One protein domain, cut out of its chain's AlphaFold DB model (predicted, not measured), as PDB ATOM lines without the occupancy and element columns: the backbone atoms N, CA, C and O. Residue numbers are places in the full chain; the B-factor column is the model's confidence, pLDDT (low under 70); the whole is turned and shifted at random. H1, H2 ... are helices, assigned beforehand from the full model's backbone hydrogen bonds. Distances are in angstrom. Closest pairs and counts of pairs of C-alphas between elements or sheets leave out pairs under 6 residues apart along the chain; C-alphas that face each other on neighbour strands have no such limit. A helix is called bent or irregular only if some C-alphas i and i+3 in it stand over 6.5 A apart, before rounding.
ATOM      1  N   ASP A 139     -79.260 -26.851  59.326       71.25
ATOM      2  CA  ASP A 139     -78.162 -26.957  58.363       71.25
ATOM      3  C   ASP A 139     -77.293 -28.209  58.603       71.25
ATOM      4  O   ASP A 139     -76.285 -28.404  57.924       71.25
ATOM      5  N   SER A 140     -77.648 -29.090  59.548       74.44
ATOM      6  CA  SER A 140     -76.883 -30.300  59.858       74.44
ATOM      7  C   SER A 140     -76.680 -31.219  58.648       74.44
ATOM      8  O   SER A 140     -75.606 -31.811  58.516       74.44
ATOM      9  N   LEU A 141     -77.660 -31.311  57.741       73.19
ATOM     10  CA  LEU A 141     -77.524 -32.059  56.487       73.19
ATOM     11  C   LEU A 141     -76.515 -31.382  55.556       73.19
ATOM     12  O   LEU A 141     -75.615 -32.040  55.043       73.19
ATOM     13  N   TYR A 142     -76.618 -30.063  55.393       74.75
ATOM     14  CA  TYR A 142     -75.708 -29.282  54.557       74.75
ATOM     15  C   TYR A 142     -74.260 -29.362  55.055       74.75
ATOM     16  O   TYR A 142     -73.351 -29.604  54.265       74.75
ATOM     17  N   VAL A 143     -74.040 -29.222  56.366       77.50
ATOM     18  CA  VAL A 143     -72.707 -29.318  56.983       77.50
ATOM     19  C   VAL A 143     -72.098 -30.694  56.726       77.50
ATOM     20  O   VAL A 143     -70.974 -30.781  56.239       77.50
ATOM     21  N   LYS A 144     -72.857 -31.770  56.956       74.94
ATOM     22  CA  LYS A 144     -72.385 -33.142  56.723       74.94
ATOM     23  C   LYS A 144     -72.125 -33.442  55.247       74.94
ATOM     24  O   LYS A 144     -71.147 -34.110  54.932       74.94
ATOM     25  N   VAL A 145     -72.977 -32.954  54.345       75.88
ATOM     26  CA  VAL A 145     -72.766 -33.075  52.896       75.88
ATOM     27  C   VAL A 145     -71.504 -32.319  52.482       75.88
ATOM     28  O   VAL A 145     -70.688 -32.846  51.734       75.88
ATOM     29  N   MET A 146     -71.296 -31.111  53.003       75.19
ATOM     30  CA  MET A 146     -70.111 -30.322  52.683       75.19
ATOM     31  C   MET A 146     -68.827 -30.953  53.236       75.19
ATOM     32  O   MET A 146     -67.789 -30.896  52.577       75.19
ATOM     33  N   ASP A 147     -68.891 -31.572  54.413       77.81
ATOM     34  CA  ASP A 147     -67.780 -32.344  54.975       77.81
ATOM     35  C   ASP A 147     -67.470 -33.572  54.106       77.81
ATOM     36  O   ASP A 147     -66.308 -33.835  53.812       77.81
ATOM     37  N   LEU A 148     -68.496 -34.266  53.597       74.25
ATOM     38  CA  LEU A 148     -68.329 -35.393  52.676       74.25
ATOM     39  C   LEU A 148     -67.658 -34.990  51.356       74.25
ATOM     40  O   LEU A 148     -66.784 -35.697  50.862       74.25
ATOM     41  N   VAL A 149     -68.063 -33.858  50.782       72.19
ATOM     42  CA  VAL A 149     -67.477 -33.339  49.537       72.19
ATOM     43  C   VAL A 149     -66.007 -32.969  49.749       72.19
ATOM     44  O   VAL A 149     -65.180 -33.228  48.877       72.19
ATOM     45  N   LYS A 150     -65.668 -32.364  50.895       72.44
ATOM     46  CA  LYS A 150     -64.286 -31.978  51.225       72.44
ATOM     47  C   LYS A 150     -63.394 -33.187  51.526       72.44
ATOM     48  O   LYS A 150     -62.198 -33.131  51.245       72.44
ATOM     49  N   ASP A 151     -63.960 -34.275  52.045       72.44
ATOM     50  CA  ASP A 151     -63.280 -35.547  52.325       72.44
ATOM     51  C   ASP A 151     -63.056 -36.382  51.041       72.44
ATOM     52  O   ASP A 151     -63.504 -37.522  50.908       72.44
ATOM     53  N   ILE A 152     -62.310 -35.841  50.077       61.12
ATOM     54  CA  ILE A 152     -62.053 -36.483  48.768       61.12
ATOM     55  C   ILE A 152     -61.287 -37.801  48.910       61.12
ATOM     56  O   ILE A 152     -61.399 -38.674  48.053       61.12
ATOM     57  N   GLU A 153     -60.543 -37.968  50.006       58.09
ATOM     58  CA  GLU A 153     -59.767 -39.176  50.299       58.09
ATOM     59  C   GLU A 153     -60.639 -40.408  50.570       58.09
ATOM     60  O   GLU A 153     -60.164 -41.535  50.428       58.09
ATOM     61  N   LYS A 154     -61.917 -40.233  50.938       62.22
ATOM     62  CA  LYS A 154     -62.838 -41.364  51.048       62.22
ATOM     63  C   LYS A 154     -63.362 -41.688  49.653       62.22
ATOM     64  O   LYS A 154     -64.094 -40.878  49.081       62.22
ATOM     65  N   PRO A 155     -63.052 -42.863  49.080       55.69
ATOM     66  CA  PRO A 155     -63.739 -43.287  47.877       55.69
ATOM     67  C   PRO A 155     -65.217 -43.444  48.241       55.69
ATOM     68  O   PRO A 155     -65.587 -44.366  48.973       55.69
ATOM     69  N   LEU A 156     -66.074 -42.531  47.770       57.53
ATOM     70  CA  LEU A 156     -67.473 -42.892  47.615       57.53
ATOM     71  C   LEU A 156     -67.450 -44.109  46.697       57.53
ATOM     72  O   LEU A 156     -66.894 -44.053  45.601       57.53
ATOM     73  N   LYS A 157     -68.001 -45.220  47.185       55.28
ATOM     74  CA  LYS A 157     -68.407 -46.315  46.305       55.28
ATOM     75  C   LYS A 157     -69.264 -45.689  45.204       55.28
ATOM     76  O   LYS A 157     -69.933 -44.699  45.494       55.28
ATOM     77  N   ASP A 158     -69.236 -46.238  43.995       56.09
ATOM     78  CA  ASP A 158     -69.912 -45.748  42.774       56.09
ATOM     79  C   ASP A 158     -71.460 -45.660  42.869       56.09
ATOM     80  O   ASP A 158     -72.184 -45.766  41.881       56.09
ATOM     81  N   ASN A 159     -71.992 -45.507  44.076       55.25
ATOM     82  CA  ASN A 159     -73.383 -45.542  44.434       55.25
ATOM     83  C   ASN A 159     -73.990 -44.159  44.219       55.25
ATOM     84  O   ASN A 159     -73.638 -43.173  44.861       55.25
ATOM     85  N   THR A 160     -74.978 -44.134  43.337       63.44
ATOM     86  CA  THR A 160     -75.848 -43.000  43.024       63.44
ATOM     87  C   THR A 160     -76.780 -42.600  44.177       63.44
ATOM     88  O   THR A 160     -77.632 -41.743  43.983       63.44
ATOM     89  N   LEU A 161     -76.645 -43.221  45.359       66.25
ATOM     90  CA  LEU A 161     -77.600 -43.164  46.471       66.25
ATOM     91  C   LEU A 161     -76.927 -42.751  47.788       66.25
ATOM     92  O   LEU A 161     -76.934 -43.486  48.780       66.25
ATOM     93  N   ILE A 162     -76.308 -41.574  47.788       70.06
ATOM     94  CA  ILE A 162     -75.502 -41.062  48.905       70.06
ATOM     95  C   ILE A 162     -76.398 -40.789  50.116       70.06
ATOM     96  O   ILE A 162     -76.077 -41.188  51.237       70.06
ATOM     97  N   LEU A 163     -77.557 -40.174  49.892       72.75
ATOM     98  CA  LEU A 163     -78.527 -39.866  50.940       72.75
ATOM     99  C   LEU A 163     -79.112 -41.125  51.584       72.75
ATOM    100  O   LEU A 163     -79.317 -41.162  52.797       72.75
ATOM    101  N   ARG A 164     -79.333 -42.187  50.807       69.06
ATOM    102  CA  ARG A 164     -79.899 -43.430  51.338       69.06
ATOM    103  C   ARG A 164     -78.900 -44.198  52.188       69.06
ATOM    104  O   ARG A 164     -79.271 -44.752  53.215       69.06
ATOM    105  N   GLU A 165     -77.646 -44.257  51.750       66.12
ATOM    106  CA  GLU A 165     -76.625 -45.090  52.390       66.12
ATOM    107  C   GLU A 165     -75.921 -44.410  53.563       66.12
ATOM    108  O   GLU A 165     -75.439 -45.097  54.462       66.12
ATOM    109  N   GLN A 166     -75.825 -43.080  53.553       69.44
ATOM    110  CA  GLN A 166     -75.063 -42.335  54.561       69.44
ATOM    111  C   GLN A 166     -75.941 -41.536  55.519       69.44
ATOM    112  O   GLN A 166     -75.500 -41.214  56.624       69.44
ATOM    113  N   PHE A 167     -77.167 -41.211  55.108       67.06
ATOM    114  CA  PHE A 167     -78.075 -40.361  55.874       67.06
ATOM    115  C   PHE A 167     -79.384 -41.063  56.258       67.06
ATOM    116  O   PHE A 167     -80.240 -40.424  56.865       67.06
ATOM    117  N   ASP A 168     -79.533 -42.355  55.938       70.50
ATOM    118  CA  ASP A 168     -80.738 -43.165  56.183       70.50
ATOM    119  C   ASP A 168     -82.033 -42.528  55.629       70.50
ATOM    120  O   ASP A 168     -83.134 -42.770  56.128       70.50
ATOM    121  N   LEU A 169     -81.918 -41.715  54.572       72.69
ATOM    122  CA  LEU A 169     -83.066 -41.123  53.886       72.69
ATOM    123  C   LEU A 169     -83.668 -42.159  52.932       72.69
ATOM    124  O   LEU A 169     -83.033 -42.592  51.971       72.69
ATOM    125  N   ALA A 170     -84.901 -42.581  53.202       73.31
ATOM    126  CA  ALA A 170     -85.619 -43.506  52.336       73.31
ATOM    127  C   ALA A 170     -86.249 -42.748  51.159       73.31
ATOM    128  O   ALA A 170     -87.173 -41.964  51.356       73.31
ATOM    129  N   TYR A 171     -85.753 -42.999  49.948       76.19
ATOM    130  CA  TYR A 171     -86.346 -42.551  48.684       76.19
ATOM    131  C   TYR A 171     -86.111 -43.606  47.601       76.19
ATOM    132  O   TYR A 171     -85.204 -44.449  47.704       76.19
ATOM    133  N   MET A 172     -86.953 -43.588  46.568       73.38
ATOM    134  CA  MET A 172     -86.828 -44.506  45.445       73.38
ATOM    135  C   MET A 172     -85.768 -44.009  44.440       73.38
ATOM    136  O   MET A 172     -85.878 -42.883  43.944       73.38
ATOM    137  N   PRO A 173     -84.765 -44.843  44.091       70.69
ATOM    138  CA  PRO A 173     -83.855 -44.542  42.991       70.69
ATOM    139  C   PRO A 173     -84.634 -44.426  41.677       70.69
ATOM    140  O   PRO A 173     -85.595 -45.181  41.481       70.69
ATOM    141  N   PRO A 174     -84.192 -43.593  40.724       67.00
ATOM    142  CA  PRO A 174     -84.740 -43.641  39.379       67.00
ATOM    143  C   PRO A 174     -84.503 -45.034  38.779       67.00
ATOM    144  O   PRO A 174     -83.375 -45.519  38.702       67.00
ATOM    145  N   LEU A 175     -85.583 -45.689  38.346       65.00
ATOM    146  CA  LEU A 175     -85.603 -47.033  37.743       65.00
ATOM    147  C   LEU A 175     -85.058 -47.045  36.297       65.00
ATOM    148  O   LEU A 175     -85.547 -47.778  35.439       65.00
ATOM    149  N   THR A 176     -84.069 -46.208  35.990       60.78
ATOM    150  CA  THR A 176     -83.560 -46.024  34.629       60.78
ATOM    151  C   THR A 176     -82.337 -46.880  34.339       60.78
ATOM    152  O   THR A 176     -81.469 -47.076  35.188       60.78
ATOM    153  N   GLN A 177     -82.250 -47.361  33.098       63.53
ATOM    154  CA  GLN A 177     -81.081 -48.089  32.613       63.53
ATOM    155  C   GLN A 177     -79.829 -47.189  32.629       63.53
ATOM    156  O   GLN A 177     -79.939 -46.001  32.316       63.53
ATOM    157  N   PRO A 178     -78.627 -47.732  32.913       62.75
ATOM    158  CA  PRO A 178     -77.386 -46.951  32.982       62.75
ATOM    159  C   PRO A 178     -77.073 -46.153  31.707       62.75
ATOM    160  O   PRO A 178     -76.467 -45.089  31.779       62.75
ATOM    161  N   SER A 179     -77.513 -46.643  30.544       65.94
ATOM    162  CA  SER A 179     -77.357 -45.985  29.241       65.94
ATOM    163  C   SER A 179     -78.181 -44.702  29.092       65.94
ATOM    164  O   SER A 179     -77.760 -43.811  28.364       65.94
ATOM    165  N   LEU A 180     -79.319 -44.591  29.787       64.50
ATOM    166  CA  LEU A 180     -80.192 -43.407  29.790       64.50
ATOM    167  C   LEU A 180     -79.965 -42.499  31.006       64.50
ATOM    168  O   LEU A 180     -80.551 -41.420  31.090       64.50
ATOM    169  N   ALA A 181     -79.116 -42.912  31.950       66.75
ATOM    170  CA  ALA A 181     -78.885 -42.166  33.182       66.75
ATOM    171  C   ALA A 181     -78.347 -40.752  32.909       66.75
ATOM    172  O   ALA A 181     -78.717 -39.814  33.604       66.75
ATOM    173  N   ALA A 182     -77.520 -40.569  31.875       69.25
ATOM    174  CA  ALA A 182     -76.979 -39.258  31.519       69.25
ATOM    175  C   ALA A 182     -78.061 -38.270  31.044       69.25
ATOM    176  O   ALA A 182     -78.040 -37.103  31.439       69.25
ATOM    177  N   ASP A 183     -79.015 -38.740  30.237       68.38
ATOM    178  CA  ASP A 183     -80.111 -37.911  29.732       68.38
ATOM    179  C   ASP A 183     -81.122 -37.591  30.838       68.38
ATOM    180  O   ASP A 183     -81.488 -36.427  30.999       68.38
ATOM    181  N   LEU A 184     -81.471 -38.571  31.682       70.88
ATOM    182  CA  LEU A 184     -82.321 -38.339  32.854       70.88
ATOM    183  C   LEU A 184     -81.671 -37.357  33.835       70.88
ATOM    184  O   LEU A 184     -82.329 -36.464  34.358       70.88
ATOM    185  N   ASN A 185     -80.366 -37.491  34.073       72.38
ATOM    186  CA  ASN A 185     -79.624 -36.574  34.931       72.38
ATOM    187  C   ASN A 185     -79.654 -35.142  34.375       72.38
ATOM    188  O   ASN A 185     -79.739 -34.190  35.148       72.38
ATOM    189  N   ARG A 186     -79.617 -34.968  33.047       75.56
ATOM    190  CA  ARG A 186     -79.771 -33.653  32.407       75.56
ATOM    191  C   ARG A 186     -81.184 -33.097  32.596       75.56
ATOM    192  O   ARG A 186     -81.321 -31.944  32.989       75.56
ATOM    193  N   GLU A 187     -82.213 -33.910  32.385       75.88
ATOM    194  CA  GLU A 187     -83.611 -33.508  32.602       75.88
ATOM    195  C   GLU A 187     -83.887 -33.150  34.069       75.88
ATOM    196  O   GLU A 187     -84.511 -32.130  34.365       75.88
ATOM    197  N   LEU A 188     -83.362 -33.945  35.008       72.75
ATOM    198  CA  LEU A 188     -83.443 -33.664  36.439       72.75
ATOM    199  C   LEU A 188     -82.776 -32.331  36.768       72.75
ATOM    200  O   LEU A 188     -83.404 -31.531  37.455       72.75
ATOM    201  N   LYS A 189     -81.575 -32.049  36.234       74.19
ATOM    202  CA  LYS A 189     -80.873 -30.760  36.409       74.19
ATOM    203  C   LYS A 189     -81.710 -29.568  35.965       74.19
ATOM    204  O   LYS A 189     -81.776 -28.570  36.679       74.19
ATOM    205  N   GLU A 190     -82.355 -29.670  34.810       78.44
ATOM    206  CA  GLU A 190     -83.226 -28.612  34.289       78.44
ATOM    207  C   GLU A 190     -84.458 -28.393  35.177       78.44
ATOM    208  O   GLU A 190     -84.968 -27.276  35.275       78.44
ATOM    209  N   ARG A 191     -84.900 -29.439  35.884       73.19
ATOM    210  CA  ARG A 191     -86.052 -29.401  36.787       73.19
ATOM    211  C   ARG A 191     -85.714 -28.930  38.208       73.19
ATOM    212  O   ARG A 191     -86.623 -28.467  38.894       73.19
ATOM    213  N   ILE A 192     -84.444 -28.962  38.641       73.62
ATOM    214  CA  ILE A 192     -84.002 -28.537  39.993       73.62
ATOM    215  C   ILE A 192     -84.521 -27.143  40.384       73.62
ATOM    216  O   ILE A 192     -85.089 -27.023  41.471       73.62
ATOM    217  N   PRO A 193     -84.398 -26.090  39.548       72.31
ATOM    218  CA  PRO A 193     -84.869 -24.753  39.920       72.31
ATOM    219  C   PRO A 193     -86.380 -24.703  40.167       72.31
ATOM    220  O   PRO A 193     -86.841 -23.966  41.035       72.31
ATOM    221  N   SER A 194     -87.141 -25.511  39.427       69.69
ATOM    222  CA  SER A 194     -88.595 -25.619  39.557       69.69
ATOM    223  C   SER A 194     -88.998 -26.403  40.808       69.69
ATOM    224  O   SER A 194     -89.993 -26.061  41.443       69.69
ATOM    225  N   LEU A 195     -88.193 -27.392  41.216       67.25
ATOM    226  CA  LEU A 195     -88.432 -28.162  42.438       67.25
ATOM    227  C   LEU A 195     -88.379 -27.270  43.688       67.25
ATOM    228  O   LEU A 195     -89.178 -27.460  44.590       67.25
ATOM    229  N   LEU A 196     -87.537 -26.236  43.744       67.06
ATOM    230  CA  LEU A 196     -87.475 -25.330  44.906       67.06
ATOM    231  C   LEU A 196     -88.739 -24.466  45.116       67.06
ATOM    232  O   LEU A 196     -88.899 -23.883  46.188       67.06
ATOM    233  N   GLY A 197     -89.614 -24.356  44.110       63.78
ATOM    234  CA  GLY A 197     -90.838 -23.546  44.166       63.78
ATOM    235  C   GLY A 197     -92.126 -24.334  44.425       63.78
ATOM    236  O   GLY A 197     -93.143 -23.735  44.779       63.78
ATOM    237  N   GLU A 198     -92.108 -25.658  44.253       63.56
ATOM    238  CA  GLU A 198     -93.286 -26.508  44.429       63.56
ATOM    239  C   GLU A 198     -93.428 -26.935  45.898       63.56
ATOM    240  O   GLU A 198     -92.596 -27.642  46.447       63.56
ATOM    241  N   THR A 199     -94.513 -26.506  46.551       60.53
ATOM    242  CA  THR A 199     -94.838 -26.826  47.960       60.53
ATOM    243  C   THR A 199     -95.790 -28.018  48.085       60.53
ATOM    244  O   THR A 199     -96.512 -28.167  49.072       60.53
ATOM    245  N   ASN A 200     -95.828 -28.875  47.065       60.75
ATOM    246  CA  ASN A 200     -96.706 -30.032  47.064       60.75
ATOM    247  C   ASN A 200     -96.063 -31.143  47.906       60.75
ATOM    248  O   ASN A 200     -95.032 -31.690  47.530       60.75
ATOM    249  N   ASN A 201     -96.704 -31.488  49.028       61.78
ATOM    250  CA  ASN A 201     -96.336 -32.554  49.980       61.78
ATOM    251  C   ASN A 201     -96.438 -33.984  49.393       61.78
ATOM    252  O   ASN A 201     -96.805 -34.932  50.087       61.78
ATOM    253  N   ASN A 202     -96.163 -34.156  48.103       70.31
ATOM    254  CA  ASN A 202     -96.252 -35.446  47.442       70.31
ATOM    255  C   ASN A 202     -94.960 -36.236  47.687       70.31
ATOM    256  O   ASN A 202     -93.862 -35.719  47.502       70.31
ATOM    257  N   GLU A 203     -95.091 -37.510  48.052       71.25
ATOM    258  CA  GLU A 203     -93.955 -38.427  48.250       71.25
ATOM    259  C   GLU A 203     -93.080 -38.539  46.981       71.25
ATOM    260  O   GLU A 203     -91.862 -38.638  47.067       71.25
ATOM    261  N   GLU A 204     -93.672 -38.382  45.793       75.56
ATOM    262  CA  GLU A 204     -92.948 -38.300  44.514       75.56
ATOM    263  C   GLU A 204     -92.029 -37.068  44.420       75.56
ATOM    264  O   GLU A 204     -90.927 -37.144  43.880       75.56
ATOM    265  N   TYR A 205     -92.453 -35.930  44.975       77.25
ATOM    266  CA  TYR A 205     -91.632 -34.721  45.031       77.25
ATOM    267  C   TYR A 205     -90.451 -34.900  45.989       77.25
ATOM    268  O   TYR A 205     -89.331 -34.515  45.658       77.25
ATOM    269  N   HIS A 206     -90.678 -35.545  47.139       78.31
ATOM    270  CA  HIS A 206     -89.614 -35.894  48.080       78.31
ATOM    271  C   HIS A 206     -88.552 -36.791  47.427       78.31
ATOM    272  O   HIS A 206     -87.356 -36.515  47.541       78.31
ATOM    273  N   ASP A 207     -88.979 -37.814  46.687       79.81
ATOM    274  CA  ASP A 207     -88.063 -38.719  45.994       79.81
ATOM    275  C   ASP A 207     -87.298 -38.014  44.868       79.81
ATOM    276  O   ASP A 207     -86.085 -38.187  44.741       79.81
ATOM    277  N   MET A 208     -87.960 -37.160  44.080       79.19
ATOM    278  CA  MET A 208     -87.286 -36.336  43.068       79.19
ATOM    279  C   MET A 208     -86.269 -35.372  43.688       79.19
ATOM    280  O   MET A 208     -85.182 -35.198  43.140       79.19
ATOM    281  N   LEU A 209     -86.596 -34.764  44.830       80.69
ATOM    282  CA  LEU A 209     -85.710 -33.844  45.534       80.69
ATOM    283  C   LEU A 209     -84.479 -34.573  46.089       80.69
ATOM    284  O   LEU A 209     -83.363 -34.093  45.907       80.69
ATOM    285  N   CYS A 210     -84.658 -35.742  46.707       81.38
ATOM    286  CA  CYS A 210     -83.543 -36.553  47.200       81.38
ATOM    287  C   CYS A 210     -82.621 -36.993  46.054       81.38
ATOM    288  O   CYS A 210     -81.409 -36.793  46.128       81.38
ATOM    289  N   ASN A 211     -83.191 -37.481  44.950       81.56
ATOM    290  CA  ASN A 211     -82.425 -37.851  43.758       81.56
ATOM    291  C   ASN A 211     -81.672 -36.649  43.149       81.56
ATOM    292  O   ASN A 211     -80.529 -36.785  42.707       81.56
ATOM    293  N   ALA A 212     -82.277 -35.456  43.151       81.88
ATOM    294  CA  ALA A 212     -81.616 -34.231  42.703       81.88
ATOM    295  C   ALA A 212     -80.451 -33.833  43.623       81.88
ATOM    296  O   ALA A 212     -79.402 -33.412  43.136       81.88
ATOM    297  N   ILE A 213     -80.610 -33.984  44.939       82.12
ATOM    298  CA  ILE A 213     -79.547 -33.698  45.906       82.12
ATOM    299  C   ILE A 213     -78.377 -34.674  45.719       82.12
ATOM    300  O   ILE A 213     -77.241 -34.212  45.651       82.12
ATOM    301  N   ASP A 214     -78.608 -35.980  45.558       81.81
ATOM    302  CA  ASP A 214     -77.525 -36.940  45.267       81.81
ATOM    303  C   ASP A 214     -76.736 -36.568  44.012       81.81
ATOM    304  O   ASP A 214     -75.501 -36.574  44.006       81.81
ATOM    305  N   LEU A 215     -77.456 -36.208  42.948       82.06
ATOM    306  CA  LEU A 215     -76.862 -35.786  41.689       82.06
ATOM    307  C   LEU A 215     -75.997 -34.534  41.871       82.06
ATOM    308  O   LEU A 215     -74.879 -34.476  41.354       82.06
ATOM    309  N   LEU A 216     -76.484 -33.553  42.634       81.19
ATOM    310  CA  LEU A 216     -75.725 -32.345  42.953       81.19
ATOM    311  C   LEU A 216     -74.482 -32.657  43.787       81.19
ATOM    312  O   LEU A 216     -73.442 -32.051  43.552       81.19
ATOM    313  N   ILE A 217     -74.550 -33.605  44.724       81.31
ATOM    314  CA  ILE A 217     -73.394 -34.007  45.540       81.31
ATOM    315  C   ILE A 217     -72.297 -34.610  44.658       81.31
ATOM    316  O   ILE A 217     -71.129 -34.234  44.788       81.31
ATOM    317  N   LEU A 218     -72.663 -35.508  43.739       81.56
ATOM    318  CA  LEU A 218     -71.719 -36.107  42.792       81.56
ATOM    319  C   LEU A 218     -71.075 -35.049  41.888       81.56
ATOM    320  O   LEU A 218     -69.854 -35.035  41.714       81.56
ATOM    321  N   GLU A 219     -71.877 -34.128  41.351       82.62
ATOM    322  CA  GLU A 219     -71.374 -33.043  40.506       82.62
ATOM    323  C   GLU A 219     -70.437 -32.109  41.280       82.62
ATOM    324  O   GLU A 219     -69.329 -31.826  40.822       82.62
ATOM    325  N   LEU A 220     -70.828 -31.688  42.483       83.44
ATOM    326  CA  LEU A 220     -70.037 -30.787  43.317       83.44
ATOM    327  C   LEU A 220     -68.680 -31.409  43.667       83.44
ATOM    328  O   LEU A 220     -67.657 -30.726  43.607       83.44
ATOM    329  N   ARG A 221     -68.644 -32.716  43.940       82.31
ATOM    330  CA  ARG A 221     -67.390 -33.436  44.171       82.31
ATOM    331  C   ARG A 221     -66.495 -33.458  42.931       82.31
ATOM    332  O   ARG A 221     -65.328 -33.093  43.037       82.31
ATOM    333  N   SER A 222     -67.031 -33.817  41.764       84.00
ATOM    334  CA  SER A 222     -66.246 -33.832  40.517       84.00
ATOM    335  C   SER A 222     -65.688 -32.450  40.148       84.00
ATOM    336  O   SER A 222     -64.545 -32.324  39.706       84.00
ATOM    337  N   LEU A 223     -66.458 -31.385  40.391       86.06
ATOM    338  CA  LEU A 223     -65.994 -30.010  40.216       86.06
ATOM    339  C   LEU A 223     -64.885 -29.653  41.209       86.06
ATOM    340  O   LEU A 223     -63.933 -28.971  40.831       86.06
ATOM    341  N   TYR A 224     -64.977 -30.121  42.454       86.12
ATOM    342  CA  TYR A 224     -63.946 -29.891  43.463       86.12
ATOM    343  C   TYR A 224     -62.638 -30.621  43.124       86.12
ATOM    344  O   TYR A 224     -61.559 -30.036  43.225       86.12
ATOM    345  N   GLU A 225     -62.711 -31.868  42.655       85.56
ATOM    346  CA  GLU A 225     -61.548 -32.603  42.140       85.56
ATOM    347  C   GLU A 225     -60.892 -31.841  40.986       85.56
ATOM    348  O   GLU A 225     -59.686 -31.583  41.006       85.56
ATOM    349  N   ARG A 226     -61.700 -31.361  40.032       87.44
ATOM    350  CA  ARG A 226     -61.198 -30.551  38.923       87.44
ATOM    351  C   ARG A 226     -60.564 -29.242  39.393       87.44
ATOM    352  O   ARG A 226     -59.574 -28.794  38.813       87.44
ATOM    353  N   GLN A 227     -61.113 -28.618  40.431       87.94
ATOM    354  CA  GLN A 227     -60.541 -27.417  41.033       87.94
ATOM    355  C   GLN A 227     -59.156 -27.695  41.631       87.94
ATOM    356  O   GLN A 227     -58.238 -26.908  41.397       87.94
ATOM    357  N   LEU A 228     -58.986 -28.803  42.358       88.44
ATOM    358  CA  LEU A 228     -57.688 -29.187  42.921       88.44
ATOM    359  C   LEU A 228     -56.637 -29.439  41.837       88.44
ATOM    360  O   LEU A 228     -55.503 -28.979  41.967       88.44
ATOM    361  N   GLU A 229     -57.011 -30.122  40.752       90.75
ATOM    362  CA  GLU A 229     -56.123 -30.324  39.602       90.75
ATOM    363  C   GLU A 229     -55.676 -28.990  38.995       90.75
ATOM    364  O   GLU A 229     -54.484 -28.755  38.797       90.75
ATOM    365  N   LEU A 230     -56.623 -28.079  38.750       93.25
ATOM    366  CA  LEU A 230     -56.327 -26.760  38.193       93.25
ATOM    367  C   LEU A 230     -55.455 -25.917  39.129       93.25
ATOM    368  O   LEU A 230     -54.623 -25.137  38.664       93.25
ATOM    369  N   GLU A 231     -55.619 -26.062  40.442       93.25
ATOM    370  CA  GLU A 231     -54.768 -25.395  41.419       93.25
ATOM    371  C   GLU A 231     -53.338 -25.957  41.403       93.25
ATOM    372  O   GLU A 231     -52.375 -25.184  41.422       93.25
ATOM    373  N   ALA A 232     -53.182 -27.277  41.281       93.19
ATOM    374  CA  ALA A 232     -51.880 -27.917  41.119       93.19
ATOM    375  C   ALA A 232     -51.182 -27.483  39.814       93.19
ATOM    376  O   ALA A 232     -49.991 -27.140  39.821       93.19
ATOM    377  N   ASP A 233     -51.926 -27.416  38.709       94.75
ATOM    378  CA  ASP A 233     -51.434 -26.923  37.421       94.75
ATOM    379  C   ASP A 233     -51.017 -25.454  37.517       94.75
ATOM    380  O   ASP A 233     -49.906 -25.089  37.121       94.75
ATOM    381  N   LYS A 234     -51.856 -24.605  38.121       95.44
ATOM    382  CA  LYS A 234     -51.545 -23.193  38.368       95.44
ATOM    383  C   LYS A 234     -50.239 -23.042  39.143       95.44
ATOM    384  O   LYS A 234     -49.363 -22.296  38.706       95.44
ATOM    385  N   GLN A 235     -50.074 -23.757  40.256       94.50
ATOM    386  CA  GLN A 235     -48.838 -23.711  41.043       94.50
ATOM    387  C   GLN A 235     -47.623 -24.159  40.222       94.50
ATOM    388  O   GLN A 235     -46.531 -23.600  40.353       94.50
ATOM    389  N   THR A 236     -47.795 -25.151  39.349       94.75
ATOM    390  CA  THR A 236     -46.738 -25.619  38.449       94.75
ATOM    391  C   THR A 236     -46.349 -24.534  37.446       94.75
ATOM    392  O   THR A 236     -45.161 -24.232  37.302       94.75
ATOM    393  N   TYR A 237     -47.325 -23.875  36.819       96.25
ATOM    394  CA  TYR A 237     -47.071 -22.755  35.913       96.25
ATOM    395  C   TYR A 237     -46.411 -21.573  36.622       96.25
ATOM    396  O   TYR A 237     -45.440 -21.024  36.106       96.25
ATOM    397  N   GLU A 238     -46.853 -21.214  37.827       96.38
ATOM    398  CA  GLU A 238     -46.235 -20.150  38.625       96.38
ATOM    399  C   GLU A 238     -44.763 -20.451  38.938       96.38
ATOM    400  O   GLU A 238     -43.906 -19.568  38.812       96.38
ATOM    401  N   ARG A 239     -44.430 -21.706  39.270       94.88
ATOM    402  CA  ARG A 239     -43.037 -22.138  39.477       94.88
ATOM    403  C   ARG A 239     -42.216 -22.027  38.198       94.88
ATOM    404  O   ARG A 239     -41.095 -21.516  38.236       94.88
TER     405      ARG A 239
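What this domain is: This is residues 139 to 239 of the 277 residues of an uncharacterized protein of Kazachstania saulgeensis (UniProt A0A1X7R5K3). What shape does the printed part have? One long straight helix, H4, makes the long axis, with three shorter helices gathered round its earlier part: H1 and H2 pack on one side, and H3 crosses it on the other. The later part of H4, residues 226 to 239, sticks out free like a handle. What is it built of, and how large is it? The 101 printed residues hold four named helices, H1, H2, H3 and H4 in that order, and no named strand, and the class is all helix. The whole is loose, with a radius of gyration of the C-alphas of 15.9 A, and elongated, spanning 55 by 31 by 27 A.

How they stand to each other: How does the first helix meet the last? H1, residues 140 to 150, touches residues 217 to 224 of H4, residues 203 to 239, and the closest C-alphas are those of Val 149 and Arg 221, 5.4 A apart. They run the same way at a steep tilt of 36 degrees, only just past shallow. Where do the other two helices stand? H2, residues 162 to 166, only just touches residues 210 to 214 of H4, with 3 pairs of C-alphas within 8 A, the closest being those of Ile 162 and Asp 214 at 5.9 A. H3, residues 181 to 195, touches residues 205 to 215 of H4, about perpendicular at 74 degrees, with the C-alphas of Leu 188 and Ala 212 closest at 6.5 A. H4 is the hub, touching three helices. Which helices do not meet? H1 and H2 are near each other, while H1 and H3 are apart, as are H2 and H3. What do the backbones show? Each O i to N i+4 pair is within hydrogen-bond range in H1, H2 and H4, and 9 of 11 are in H3. H3 is irregular, with C-alphas 190 and 193 7.0 A apart.

Where its parts are: Where does the first helix begin? H1 starts at C-alpha 140, (-76.883, -30.300, 59.858), and is 15.4 A long; H2 measures 5.8 A. Where do the longer helices lie? H3 starts at C-alpha 181, (-78.885, -42.166, 33.182), and measures 19.3 A. H4 measures 54.2 A and ends at C-alpha 239, (-43.037, -22.138, 39.477).

The domain as a whole: How far does it reach, and is it cut? The two C-alphas farthest apart, those of Asn 202 and Arg 239, are 55.4 A apart, and the printed part has no cut. Which links are long? The links H1 to H2 and H2 to H3 are long, with 11 and 14 residues, and H3 to H4 is short, with 7. Where is confidence low? The mean pLDDT of the printed part is 74.8, and it is under 70 at residues 152 to 161, 164 to 167, 174 to 183 and 194 to 201.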